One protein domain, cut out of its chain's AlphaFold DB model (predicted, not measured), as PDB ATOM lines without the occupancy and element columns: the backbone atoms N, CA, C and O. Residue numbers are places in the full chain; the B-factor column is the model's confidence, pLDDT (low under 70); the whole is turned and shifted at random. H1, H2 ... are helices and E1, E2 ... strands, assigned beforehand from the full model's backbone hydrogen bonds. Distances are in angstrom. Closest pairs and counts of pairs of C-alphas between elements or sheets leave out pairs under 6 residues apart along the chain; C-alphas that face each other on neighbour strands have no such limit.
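This is residues 609 to 703 of the 859 residues of an uncharacterized protein of Biomphalaria glabrata (UniProt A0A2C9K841). The domain is an elongated body with two short helices, H1 and H2, toward one end and the small strand pair E5 and E7 at the other. Between them lies a slim sheet, order E2 - E4 - E6, antiparallel, with the longest strand, E4, in its middle; the antiparallel pair E1 and E3 sits beside the start of E4. The 95 printed residues hold H1, H2, then E1 to E7 in order; the class is mixed, with 39 residues in named elements, under half. It is compact, with a radius of gyration of the C-alphas of 13.5 A, and spans 44 by 22 by 20 A, only just elongated.

Start at H1, residues 609 to 615, which only grazes the sheet of E2, residues 654 to 656, E4, residues 668 to 673, and E6, residues 685 to 687; the closest C-alphas of H1 and E6, Leu 613 and Ala 687, are 5.8 A apart. H2, residues 626 to 632, is only just apart from H1, at 8.1 A. In H1 and H2 every O i to N i+4 pair is within hydrogen-bond range. Next find E1, residues 645 to 647, antiparallel to E3, residues 662 to 664, with N 646 and O 663 2.9 A apart. E4 is staggered: residues 671 to 673 pair with E2, N 655 and O 672 at 2.8 A, and 668 to 670 with E6, N 669 and O 686 at 2.9 A. E5, residues 678 to 681, is antiparallel to E7, residues 700 to 702, with N 680 and O 700 2.8 A apart.

Find C-alpha 609 at (135.545, 133.607, 126.116); H1 runs 10.1 A from there, and H2 10.0 A. E4 runs 17.1 A from C-alpha 668 at (135.097, 145.609, 119.052). E7 ends at C-alpha 702, (151.331, 160.759, 126.747).

The C-alphas farthest apart, Gln 631 and Val 703, are 44.2 A apart. The printed part has no cut; the links H2 to E1 and E6 to E7 are long. Residues 641 to 643 are under pLDDT 70.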
ATOM      1  N   CYS A 609     135.922 132.828 127.299       86.12
ATOM      2  CA  CYS A 609     135.545 133.607 126.116       86.12
ATOM      3  C   CYS A 609     135.914 135.095 126.251       86.12
ATOM      4  O   CYS A 609     136.353 135.714 125.284       86.12
ATOM      5  N   GLN A 610     135.800 135.659 127.458       89.25
ATOM      6  CA  GLN A 610     136.198 137.043 127.740       89.25
ATOM      7  C   GLN A 610     137.724 137.243 127.642       89.25
ATOM      8  O   GLN A 610     138.170 138.291 127.187       89.25
ATOM      9  N   ASP A 611     138.536 136.245 128.004       87.56
ATOM     10  CA  ASP A 611     139.996 136.328 127.860       87.56
ATOM     11  C   ASP A 611     140.414 136.258 126.389       87.56
ATOM     12  O   ASP A 611     141.267 137.025 125.949       87.56
ATOM     13  N   ILE A 612     139.756 135.407 125.593       88.25
ATOM     14  CA  ILE A 612     139.975 135.362 124.141       88.25
ATOM     15  C   ILE A 612     139.588 136.695 123.498       88.25
ATOM     16  O   ILE A 612     140.342 137.210 122.682       88.25
ATOM     17  N   LEU A 613     138.455 137.286 123.886       92.00
ATOM     18  CA  LEU A 613     138.043 138.603 123.391       92.00
ATOM     19  C   LEU A 613     138.991 139.730 123.817       92.00
ATOM     20  O   LEU A 613     139.118 140.720 123.098       92.00
ATOM     21  N   ARG A 614     139.677 139.583 124.956       90.62
ATOM     22  CA  ARG A 614     140.740 140.500 125.377       90.62
ATOM     23  C   ARG A 614     141.960 140.390 124.457       90.62
ATOM     24  O   ARG A 614     142.446 141.411 123.990       90.62
ATOM     25  N   SER A 615     142.426 139.173 124.178       84.44
ATOM     26  CA  SER A 615     143.645 138.930 123.387       84.44
ATOM     27  C   SER A 615     143.436 139.020 121.871       84.44
ATOM     28  O   SER A 615     144.373 139.325 121.133       84.44
ATOM     29  N   PHE A 616     142.225 138.738 121.392       90.50
ATOM     30  CA  PHE A 616     141.820 138.792 119.990       90.50
ATOM     31  C   PHE A 616     140.419 139.422 119.857       90.50
ATOM     32  O   PHE A 616     139.418 138.714 119.713       90.50
ATOM     33  N   PRO A 617     140.318 140.767 119.855       93.06
ATOM     34  CA  PRO A 617     139.039 141.489 119.848       93.06
ATOM     35  C   PRO A 617     138.091 141.140 118.695       93.06
ATOM     36  O   PRO A 617     136.881 141.331 118.793       93.06
ATOM     37  N   ARG A 618     138.628 140.612 117.591       91.81
ATOM     38  CA  ARG A 618     137.859 140.246 116.395       91.81
ATOM     39  C   ARG A 618     137.260 138.841 116.450       91.81
ATOM     40  O   ARG A 618     136.544 138.480 115.517       91.81
ATOM     41  N   PHE A 619     137.490 138.073 117.518       92.06
ATOM     42  CA  PHE A 619     137.136 136.654 117.652       92.06
ATOM     43  C   PHE A 619     135.722 136.278 117.170       92.06
ATOM     44  O   PHE A 619     135.569 135.310 116.424       92.06
ATOM     45  N   CYS A 620     134.697 137.064 117.519       92.06
ATOM     46  CA  CYS A 620     133.305 136.786 117.138       92.06
ATOM     47  C   CYS A 620     132.974 137.100 115.665       92.06
ATOM     48  O   CYS A 620     131.969 136.625 115.137       92.06
ATOM     49  N   SER A 621     133.789 137.919 114.999       91.75
ATOM     50  CA  SER A 621     133.520 138.446 113.651       91.75
ATOM     51  C   SER A 621     134.483 137.929 112.582       91.75
ATOM     52  O   SER A 621     134.169 137.977 111.394       91.75
ATOM     53  N   HIS A 622     135.642 137.419 112.998       89.50
ATOM     54  CA  HIS A 622     136.702 136.984 112.105       89.50
ATOM     55  C   HIS A 622     136.320 135.707 111.348       89.50
ATOM     56  O   HIS A 622     135.784 134.765 111.928       89.50
ATOM     57  N   THR A 623     136.621 135.646 110.050       87.31
ATOM     58  CA  THR A 623     136.154 134.580 109.142       87.31
ATOM     59  C   THR A 623     136.549 133.177 109.602       87.31
ATOM     60  O   THR A 623     135.711 132.280 109.565       87.31
ATOM     61  N   LYS A 624     137.781 133.006 110.091       82.69
ATOM     62  CA  LYS A 624     138.318 131.719 110.569       82.69
ATOM     63  C   LYS A 624     137.830 131.286 111.953       82.69
ATOM     64  O   LYS A 624     137.692 130.101 112.214       82.69
ATOM     65  N   THR A 625     137.530 132.228 112.850       87.38
ATOM     66  CA  THR A 625     137.188 131.904 114.250       87.38
ATOM     67  C   THR A 625     135.701 132.019 114.546       87.38
ATOM     68  O   THR A 625     135.253 131.522 115.573       87.38
ATOM     69  N   ARG A 626     134.909 132.648 113.668       88.44
ATOM     70  CA  ARG A 626     133.479 132.907 113.893       88.44
ATOM     71  C   ARG A 626     132.667 131.635 114.127       88.44
ATOM     72  O   ARG A 626     131.758 131.660 114.954       88.44
ATOM     73  N   ALA A 627     132.965 130.544 113.422       85.44
ATOM     74  CA  ALA A 627     132.273 129.269 113.622       85.44
ATOM     75  C   ALA A 627     132.515 128.737 115.044       85.44
ATOM     76  O   ALA A 627     131.565 128.477 115.781       85.44
ATOM     77  N   THR A 628     133.778 128.704 115.465       85.06
ATOM     78  CA  THR A 628     134.197 128.292 116.807       85.06
ATOM     79  C   THR A 628     133.636 129.225 117.887       85.06
ATOM     80  O   THR A 628     133.074 128.773 118.883       85.06
ATOM     81  N   ALA A 629     133.682 130.539 117.664       88.19
ATOM     82  CA  ALA A 629     133.076 131.532 118.544       88.19
ATOM     83  C   ALA A 629     131.559 131.319 118.683       88.19
ATOM     84  O   ALA A 629     131.024 131.393 119.786       88.19
ATOM     85  N   THR A 630     130.878 130.968 117.589       84.81
ATOM     86  CA  THR A 630     129.441 130.666 117.596       84.81
ATOM     87  C   THR A 630     129.117 129.405 118.369       84.81
ATOM     88  O   THR A 630     128.145 129.352 119.119       84.81
ATOM     89  N   GLN A 631     129.950 128.388 118.199       81.44
ATOM     90  CA  GLN A 631     129.741 127.105 118.832       81.44
ATOM     91  C   GLN A 631     129.967 127.163 120.340       81.44
ATOM     92  O   GLN A 631     129.191 126.527 121.052       81.44
ATOM     93  N   TYR A 632     130.976 127.902 120.817       82.19
ATOM     94  CA  TYR A 632     131.451 127.827 122.206       82.19
ATOM     95  C   TYR A 632     131.308 129.115 123.025       82.19
ATOM     96  O   TYR A 632     131.295 129.041 124.250       82.19
ATOM     97  N   CYS A 633     131.179 130.276 122.386       86.25
ATOM     98  CA  CYS A 633     131.137 131.588 123.038       86.25
ATOM     99  C   CYS A 633     129.880 132.382 122.648       86.25
ATOM    100  O   CYS A 633     129.935 133.590 122.414       86.25
ATOM    101  N   ALA A 634     128.742 131.690 122.537       85.62
ATOM    102  CA  ALA A 634     127.496 132.255 122.031       85.62
ATOM    103  C   ALA A 634     126.978 133.449 122.854       85.62
ATOM    104  O   ALA A 634     126.478 134.414 122.272       85.62
ATOM    105  N   LYS A 635     127.151 133.429 124.181       85.88
ATOM    106  CA  LYS A 635     126.763 134.532 125.072       85.88
ATOM    107  C   LYS A 635     127.709 135.712 124.898       85.88
ATOM    108  O   LYS A 635     127.265 136.820 124.612       85.88
ATOM    109  N   SER A 636     129.017 135.464 125.007       89.38
ATOM    110  CA  SER A 636     130.074 136.473 124.849       89.38
ATOM    111  C   SER A 636     130.066 137.136 123.469       89.38
ATOM    112  O   SER A 636     130.495 138.277 123.338       89.38
ATOM    113  N   CYS A 637     129.576 136.438 122.444       89.94
ATOM    114  CA  CYS A 637     129.453 136.948 121.081       89.94
ATOM    115  C   CYS A 637     128.067 137.520 120.739       89.94
ATOM    116  O   CYS A 637     127.802 137.779 119.566       89.94
ATOM    117  N   SER A 638     127.184 137.716 121.728       88.19
ATOM    118  CA  SER A 638     125.811 138.218 121.538       88.19
ATOM    119  C   SER A 638     124.999 137.458 120.477       88.19
ATOM    120  O   SER A 638     124.218 138.053 119.737       88.19
ATOM    121  N   ILE A 639     125.184 136.142 120.368       84.75
ATOM    122  CA  ILE A 639     124.482 135.306 119.379       84.75
ATOM    123  C   ILE A 639     123.073 134.966 119.855       84.75
ATOM    124  O   ILE A 639     122.162 134.785 119.047       84.75
ATOM    125  N   CYS A 640     122.876 134.926 121.169       71.56
ATOM    126  CA  CYS A 640     121.575 134.730 121.780       71.56
ATOM    127  C   CYS A 640     121.387 135.647 123.007       71.56
ATOM    128  O   CYS A 640     122.294 136.366 123.425       71.56
ATOM    129  N   SER A 641     120.140 135.725 123.474       65.12
ATOM    130  CA  SER A 641     119.525 136.850 124.190       65.12
ATOM    131  C   SER A 641     120.129 137.199 125.562       65.12
ATOM    132  O   SER A 641     119.532 136.907 126.594       65.12
ATOM    133  N   ALA A 642     121.265 137.896 125.563       60.44
ATOM    134  CA  ALA A 642     121.705 138.845 126.589       60.44
ATOM    135  C   ALA A 642     122.918 139.629 126.054       60.44
ATOM    136  O   ALA A 642     124.056 139.198 126.215       60.44
ATOM    137  N   SER A 643     122.690 140.774 125.404       67.19
ATOM    138  CA  SER A 643     123.776 141.658 124.969       67.19
ATOM    139  C   SER A 643     123.916 142.828 125.940       67.19
ATOM    140  O   SER A 643     123.050 143.704 125.992       67.19
ATOM    141  N   SER A 644     125.015 142.873 126.682       83.69
ATOM    142  CA  SER A 644     125.512 144.131 127.230       83.69
ATOM    143  C   SER A 644     125.938 145.050 126.081       83.69
ATOM    144  O   SER A 644     126.384 144.596 125.023       83.69
ATOM    145  N   THR A 645     125.792 146.355 126.279       90.69
ATOM    146  CA  THR A 645     126.297 147.377 125.357       90.69
ATOM    147  C   THR A 645     127.417 148.144 126.024       90.69
ATOM    148  O   THR A 645     127.214 148.720 127.091       90.69
ATOM    149  N   CYS A 646     128.572 148.191 125.373       92.62
ATOM    150  CA  CYS A 646     129.704 148.988 125.810       92.62
ATOM    151  C   CYS A 646     129.681 150.323 125.081       92.62
ATOM    152  O   CYS A 646     129.569 150.370 123.854       92.62
ATOM    153  N   SER A 647     129.795 151.406 125.840       92.62
ATOM    154  CA  SER A 647     129.903 152.753 125.282       92.62
ATOM    155  C   SER A 647     131.367 153.144 125.128       92.62
ATOM    156  O   SER A 647     132.226 152.702 125.894       92.62
ATOM    157  N   SER A 648     131.651 153.990 124.142       88.88
ATOM    158  CA  SER A 648     132.976 154.581 123.965       88.88
ATOM    159  C   SER A 648     133.431 155.268 125.264       88.88
ATOM    160  O   SER A 648     132.672 156.074 125.805       88.88
ATOM    161  N   PRO A 649     134.657 155.016 125.762       88.44
ATOM    162  CA  PRO A 649     135.168 155.686 126.950       88.44
ATOM    163  C   PRO A 649     135.271 157.198 126.722       88.44
ATOM    164  O   PRO A 649     135.823 157.636 125.712       88.44
ATOM    165  N   SER A 650     134.789 157.996 127.675       83.12
ATOM    166  CA  SER A 650     134.942 159.458 127.673       83.12
ATOM    167  C   SER A 650     136.296 159.860 128.262       83.12
ATOM    168  O   SER A 650     136.370 160.421 129.354       83.12
ATOM    169  N   VAL A 651     137.381 159.530 127.559       85.62
ATOM    170  CA  VAL A 651     138.759 159.847 127.967       85.62
ATOM    171  C   VAL A 651     139.320 160.926 127.040       85.62
ATOM    172  O   VAL A 651     139.186 160.829 125.828       85.62
ATOM    173  N   SER A 652     139.947 161.970 127.587       86.19
ATOM    174  CA  SER A 652     140.477 163.090 126.789       86.19
ATOM    175  C   SER A 652     141.754 162.748 126.011       86.19
ATOM    176  O   SER A 652     142.084 163.422 125.033       86.19
ATOM    177  N   THR A 653     142.481 161.707 126.426       90.56
ATOM    178  CA  THR A 653     143.811 161.373 125.897       90.56
ATOM    179  C   THR A 653     143.788 160.555 124.602       90.56
ATOM    180  O   THR A 653     144.780 160.534 123.872       90.56
ATOM    181  N   PHE A 654     142.664 159.924 124.262       92.44
ATOM    182  CA  PHE A 654     142.492 159.182 123.014       92.44
ATOM    183  C   PHE A 654     141.079 159.334 122.447       92.44
ATOM    184  O   PHE A 654     140.130 159.651 123.154       92.44
ATOM    185  N   THR A 655     140.937 159.084 121.148       92.25
ATOM    186  CA  THR A 655     139.680 159.171 120.403       92.25
ATOM    187  C   THR A 655     139.342 157.840 119.743       92.25
ATOM    188  O   THR A 655     140.217 157.059 119.364       92.25
ATOM    189  N   ARG A 656     138.043 157.565 119.611       93.00
ATOM    190  CA  ARG A 656     137.535 156.396 118.892       93.00
ATOM    191  C   ARG A 656     137.675 156.610 117.382       93.00
ATOM    192  O   ARG A 656     137.298 157.659 116.872       93.00
ATOM    193  N   THR A 657     138.177 155.602 116.675       90.75
ATOM    194  CA  THR A 657     138.288 155.590 115.203       90.75
ATOM    195  C   THR A 657     137.201 154.755 114.530       90.75
ATOM    196  O   THR A 657     136.874 154.987 113.369       90.75
ATOM    197  N   SER A 658     136.617 153.801 115.254       89.44
ATOM    198  CA  SER A 658     135.445 153.043 114.798       89.44
ATOM    199  C   SER A 658     134.184 153.921 114.734       89.44
ATOM    200  O   SER A 658     134.024 154.878 115.496       89.44
ATOM    201  N   SER A 659     133.270 153.602 113.812       87.12
ATOM    202  CA  SER A 659     132.102 154.441 113.507       87.12
ATOM    203  C   SER A 659     131.030 154.455 114.603       87.12
ATOM    204  O   SER A 659     130.351 155.466 114.770       87.12
ATOM    205  N   ALA A 660     130.875 153.368 115.361       87.69
ATOM    206  CA  ALA A 660     129.795 153.207 116.333       87.69
ATOM    207  C   ALA A 660     130.151 153.774 117.722       87.69
ATOM    208  O   ALA A 660     131.218 153.486 118.257       87.69
ATOM    209  N   GLU A 661     129.250 154.558 118.326       87.00
ATOM    210  CA  GLU A 661     129.413 155.111 119.689       87.00
ATOM    211  C   GLU A 661     129.192 154.093 120.806       87.00
ATOM    212  O   GLU A 661     129.753 154.230 121.897       87.00
ATOM    213  N   SER A 662     128.413 153.059 120.513       90.75
ATOM    214  CA  SER A 662     128.185 151.912 121.371       90.75
ATOM    215  C   SER A 662     128.216 150.640 120.535       90.75
ATOM    216  O   SER A 662     127.824 150.635 119.366       90.75
ATOM    217  N   VAL A 663     128.720 149.560 121.124       91.50
ATOM    218  CA  VAL A 663     128.764 148.245 120.480       91.50
ATOM    219  C   VAL A 663     128.245 147.176 121.437       91.50
ATOM    220  O   VAL A 663     128.388 147.302 122.654       91.50
ATOM    221  N   SER A 664     127.606 146.141 120.896       91.50
ATOM    222  CA  SER A 664     127.132 144.986 121.665       91.50
ATOM    223  C   SER A 664     128.289 144.077 122.088       91.50
ATOM    224  O   SER A 664     129.356 144.103 121.471       91.50
ATOM    225  N   SER A 665     128.072 143.233 123.100       90.81
ATOM    226  CA  SER A 665     129.062 142.238 123.532       90.81
ATOM    227  C   SER A 665     129.600 141.407 122.356       90.81
ATOM    228  O   SER A 665     128.850 141.039 121.450       90.81
ATOM    229  N   GLY A 666     130.912 141.174 122.332       89.44
ATOM    230  CA  GLY A 666     131.613 140.465 121.257       89.44
ATOM    231  C   GLY A 666     131.971 141.315 120.034       89.44
ATOM    232  O   GLY A 666     132.736 140.861 119.184       89.44
ATOM    233  N   VAL A 667     131.469 142.550 119.940       92.38
ATOM    234  CA  VAL A 667     131.876 143.529 118.921       92.38
ATOM    235  C   VAL A 667     132.996 144.406 119.482       92.38
ATOM    236  O   VAL A 667     133.000 144.729 120.670       92.38
ATOM    237  N   PHE A 668     133.955 144.793 118.641       93.12
ATOM    238  CA  PHE A 668     135.097 145.609 119.052       93.12
ATOM    239  C   PHE A 668     134.980 147.073 118.629       93.12
ATOM    240  O   PHE A 668     134.332 147.413 117.639       93.12
ATOM    241  N   MET A 669     135.652 147.935 119.387       93.69
ATOM    242  CA  MET A 669     135.919 149.325 119.040       93.69
ATOM    243  C   MET A 669     137.411 149.518 118.796       93.69
ATOM    244  O   MET A 669     138.239 148.898 119.461       93.69
ATOM    245  N   SER A 670     137.744 150.417 117.874       92.94
ATOM    246  CA  SER A 670     139.117 150.845 117.605       92.94
ATOM    247  C   SER A 670     139.361 152.289 118.045       92.94
ATOM    248  O   SER A 670     138.442 153.120 118.013       92.94
ATOM    249  N   PHE A 671     140.604 152.596 118.417       93.06
ATOM    250  CA  PHE A 671     141.002 153.864 119.026       93.06
ATOM    251  C   PHE A 671     142.382 154.358 118.547       93.06
ATOM    252  O   PHE A 671     143.216 153.587 118.071       93.06
ATOM    253  N   THR A 672     142.634 155.659 118.697       92.00
ATOM    254  CA  THR A 672     143.924 156.325 118.444       92.00
ATOM    255  C   THR A 672     144.146 157.456 119.445       92.00
ATOM    256  O   THR A 672     143.176 158.028 119.932       92.00
ATOM    257  N   CYS A 673     145.390 157.830 119.740       90.56
ATOM    258  CA  CYS A 673     145.660 158.971 120.622       90.56
ATOM    259  C   CYS A 673     145.078 160.279 120.071       90.56
ATOM    260  O   CYS A 673     145.020 160.483 118.855       90.56
ATOM    261  N   SER A 674     144.629 161.152 120.976       91.44
ATOM    262  CA  SER A 674     144.120 162.478 120.629       91.44
ATOM    263  C   SER A 674     145.227 163.316 119.976       91.44
ATOM    264  O   SER A 674     146.408 163.093 120.261       91.44
ATOM    265  N   PRO A 675     144.885 164.301 119.124       87.62
ATOM    266  CA  PRO A 675     145.881 165.173 118.507       87.62
ATOM    267  C   PRO A 675     146.831 165.794 119.544       87.62
ATOM    268  O   PRO A 675     146.382 166.366 120.535       87.62
ATOM    269  N   GLY A 676     148.142 165.686 119.304       84.19
ATOM    270  CA  GLY A 676     149.187 166.192 120.204       84.19
ATOM    271  C   GLY A 676     149.646 165.224 121.302       84.19
ATOM    272  O   GLY A 676     150.559 165.573 122.046       84.19
ATOM    273  N   LEU A 677     149.057 164.026 121.398       87.81
ATOM    274  CA  LEU A 677     149.497 162.957 122.299       87.81
ATOM    275  C   LEU A 677     150.017 161.752 121.514       87.81
ATOM    276  O   LEU A 677     149.554 161.456 120.411       87.81
ATOM    277  N   TYR A 678     150.952 161.026 122.116       83.69
ATOM    278  CA  TYR A 678     151.648 159.906 121.494       83.69
ATOM    279  C   TYR A 678     151.310 158.593 122.176       83.69
ATOM    280  O   TYR A 678     151.223 158.517 123.399       83.69
ATOM    281  N   TYR A 679     151.157 157.551 121.362       83.38
ATOM    282  CA  TYR A 679     150.921 156.193 121.835       83.38
ATOM    283  C   TYR A 679     152.108 155.699 122.654       83.38
ATOM    284  O   TYR A 679     153.225 155.664 122.140       83.38
ATOM    285  N   TRP A 680     151.842 155.278 123.886       81.62
ATOM    286  CA  TRP A 680     152.830 154.712 124.794       81.62
ATOM    287  C   TRP A 680     152.588 153.219 125.024       81.62
ATOM    288  O   TRP A 680     153.499 152.408 124.873       81.62
ATOM    289  N   SER A 681     151.350 152.837 125.345       81.25
ATOM    290  CA  SER A 681     150.938 151.442 125.559       81.25
ATOM    291  C   SER A 681     149.411 151.275 125.441       81.25
ATOM    292  O   SER A 681     148.700 152.236 125.140       81.25
ATOM    293  N   GLY A 682     148.893 150.065 125.669       87.12
ATOM    294  CA  GLY A 682     147.455 149.770 125.679       87.12
ATOM    295  C   GLY A 682     146.890 149.259 124.350       87.12
ATOM    296  O   GLY A 682     147.593 149.159 123.347       87.12
ATOM    297  N   ASP A 683     145.599 148.930 124.338       86.94
ATOM    298  CA  ASP A 683     144.990 148.193 123.230       86.94
ATOM    299  C   ASP A 683     144.273 149.127 122.247       86.94
ATOM    300  O   ASP A 683     143.328 149.845 122.588       86.94
ATOM    301  N   ARG A 684     144.717 149.109 120.982       89.06
ATOM    302  CA  ARG A 684     144.118 149.908 119.893       89.06
ATOM    303  C   ARG A 684     142.771 149.374 119.425       89.06
ATOM    304  O   ARG A 684     141.996 150.141 118.862       89.06
ATOM    305  N   GLU A 685     142.503 148.094 119.646       92.44
ATOM    306  CA  GLU A 685     141.215 147.447 119.409       92.44
ATOM    307  C   GLU A 685     140.783 146.738 120.688       92.44
ATOM    308  O   GLU A 685     141.591 146.067 121.322       92.44
ATOM    309  N   ARG A 686     139.520 146.897 121.086       94.12
ATOM    310  CA  ARG A 686     138.991 146.347 122.340       94.12
ATOM    311  C   ARG A 686     137.584 145.822 122.139       94.12
ATOM    312  O   ARG A 686     136.727 146.554 121.645       94.12
ATOM    313  N   ALA A 687     137.345 144.569 122.511       94.31
ATOM    314  CA  ALA A 687     136.031 143.941 122.422       94.31
ATOM    315  C   ALA A 687     135.131 144.329 123.598       94.31
ATOM    316  O   ALA A 687     135.602 144.520 124.716       94.31
ATOM    317  N   CYS A 688     133.826 144.405 123.361       94.56
ATOM    318  CA  CYS A 688     132.842 144.600 124.415       94.56
ATOM    319  C   CYS A 688     132.595 143.303 125.195       94.56
ATOM    320  O   CYS A 688     132.210 142.283 124.622       94.56
ATOM    321  N   GLY A 689     132.799 143.344 126.509       91.56
ATOM    322  CA  GLY A 689     132.577 142.219 127.410       91.56
ATOM    323  C   GLY A 689     131.129 142.082 127.879       91.56
ATOM    324  O   GLY A 689     130.294 142.966 127.675       91.56
ATOM    325  N   LEU A 690     130.828 140.971 128.553       88.56
ATOM    326  CA  LEU A 690     129.478 140.640 129.038       88.56
ATOM    327  C   LEU A 690     128.957 141.587 130.128       88.56
ATOM    328  O   LEU A 690     127.753 141.698 130.332       88.56
ATOM    329  N   ASN A 691     129.860 142.296 130.804       87.31
ATOM    330  CA  ASN A 691     129.514 143.200 131.902       87.31
ATOM    331  C   ASN A 691     129.298 144.655 131.446       87.31
ATOM    332  O   ASN A 691     129.039 145.517 132.277       87.31
ATOM    333  N   GLY A 692     129.378 144.936 130.138       87.44
ATOM    334  CA  GLY A 692     129.232 146.295 129.593       87.44
ATOM    335  C   GLY A 692     130.531 147.103 129.553       87.44
ATOM    336  O   GLY A 692     130.512 148.268 129.156       87.44
ATOM    337  N   ASP A 693     131.657 146.472 129.886       90.56
ATOM    338  CA  ASP A 693     132.988 147.070 129.829       90.56
ATOM    339  C   ASP A 693     133.752 146.637 128.574       90.56
ATOM    340  O   ASP A 693     133.681 145.485 128.140       90.56
ATOM    341  N   LEU A 694     134.546 147.550 128.012       93.62
ATOM    342  CA  LEU A 694     135.520 147.195 126.983       93.62
ATOM    343  C   LEU A 694     136.672 146.400 127.611       93.62
ATOM    344  O   LEU A 694     137.340 146.862 128.537       93.62
ATOM    345  N   LEU A 695     136.932 145.217 127.072       93.06
ATOM    346  CA  LEU A 695     138.014 144.335 127.486       93.06
ATOM    347  C   LEU A 695     139.367 144.884 127.014       93.06
ATOM    348  O   LEU A 695     139.445 145.597 126.015       93.06
ATOM    349  N   GLY A 696     140.432 144.570 127.745       88.38
ATOM    350  CA  GLY A 696     141.776 145.086 127.471       88.38
ATOM    351  C   GLY A 696     142.047 146.432 128.141       88.38
ATOM    352  O   GLY A 696     141.216 146.971 128.874       88.38
ATOM    353  N   ASN A 697     143.234 146.960 127.894       90.38
ATOM    354  CA  ASN A 697     143.759 148.168 128.500       90.38
ATOM    355  C   ASN A 697     143.392 149.400 127.671       90.38
ATOM    356  O   ASN A 697     143.459 149.390 126.441       90.38
ATOM    357  N   ASN A 698     143.051 150.495 128.352       90.50
ATOM    358  CA  ASN A 698     142.957 151.801 127.702       90.50
ATOM    359  C   ASN A 698     144.284 152.142 127.009       90.50
ATOM    360  O   ASN A 698     145.352 151.790 127.503       90.50
ATOM    361  N   LEU A 699     144.196 152.882 125.906       91.06
ATOM    362  CA  LEU A 699     145.359 153.520 125.305       91.06
ATOM    363  C   LEU A 699     146.014 154.463 126.312       91.06
ATOM    364  O   LEU A 699     145.388 155.423 126.769       91.06
ATOM    365  N   ASP A 700     147.276 154.199 126.622       90.56
ATOM    366  CA  ASP A 700     148.130 155.149 127.310       90.56
ATOM    367  C   ASP A 700     148.716 156.096 126.265       90.56
ATOM    368  O   ASP A 700     149.504 155.697 125.403       90.56
ATOM    369  N   CYS A 701     148.262 157.345 126.315       90.12
ATOM    370  CA  CYS A 701     148.662 158.399 125.400       90.12
ATOM    371  C   CYS A 701     149.280 159.534 126.205       90.12
ATOM    372  O   CYS A 701     148.598 160.172 127.010       90.12
ATOM    373  N   GLN A 702     150.560 159.797 125.968       88.25
ATOM    374  CA  GLN A 702     151.331 160.759 126.747       88.25
ATOM    375  C   GLN A 702     151.717 161.984 125.920       88.25
ATOM    376  O   GLN A 702     151.750 161.956 124.690       88.25
ATOM    377  N   VAL A 703     151.994 163.088 126.618       86.00
ATOM    378  CA  VAL A 703     152.449 164.345 125.999       86.00
ATOM    379  C   VAL A 703     153.852 164.179 125.422       86.00
ATOM    380  O   VAL A 703     154.168 164.735 124.371       86.00
TER     381      VAL A 703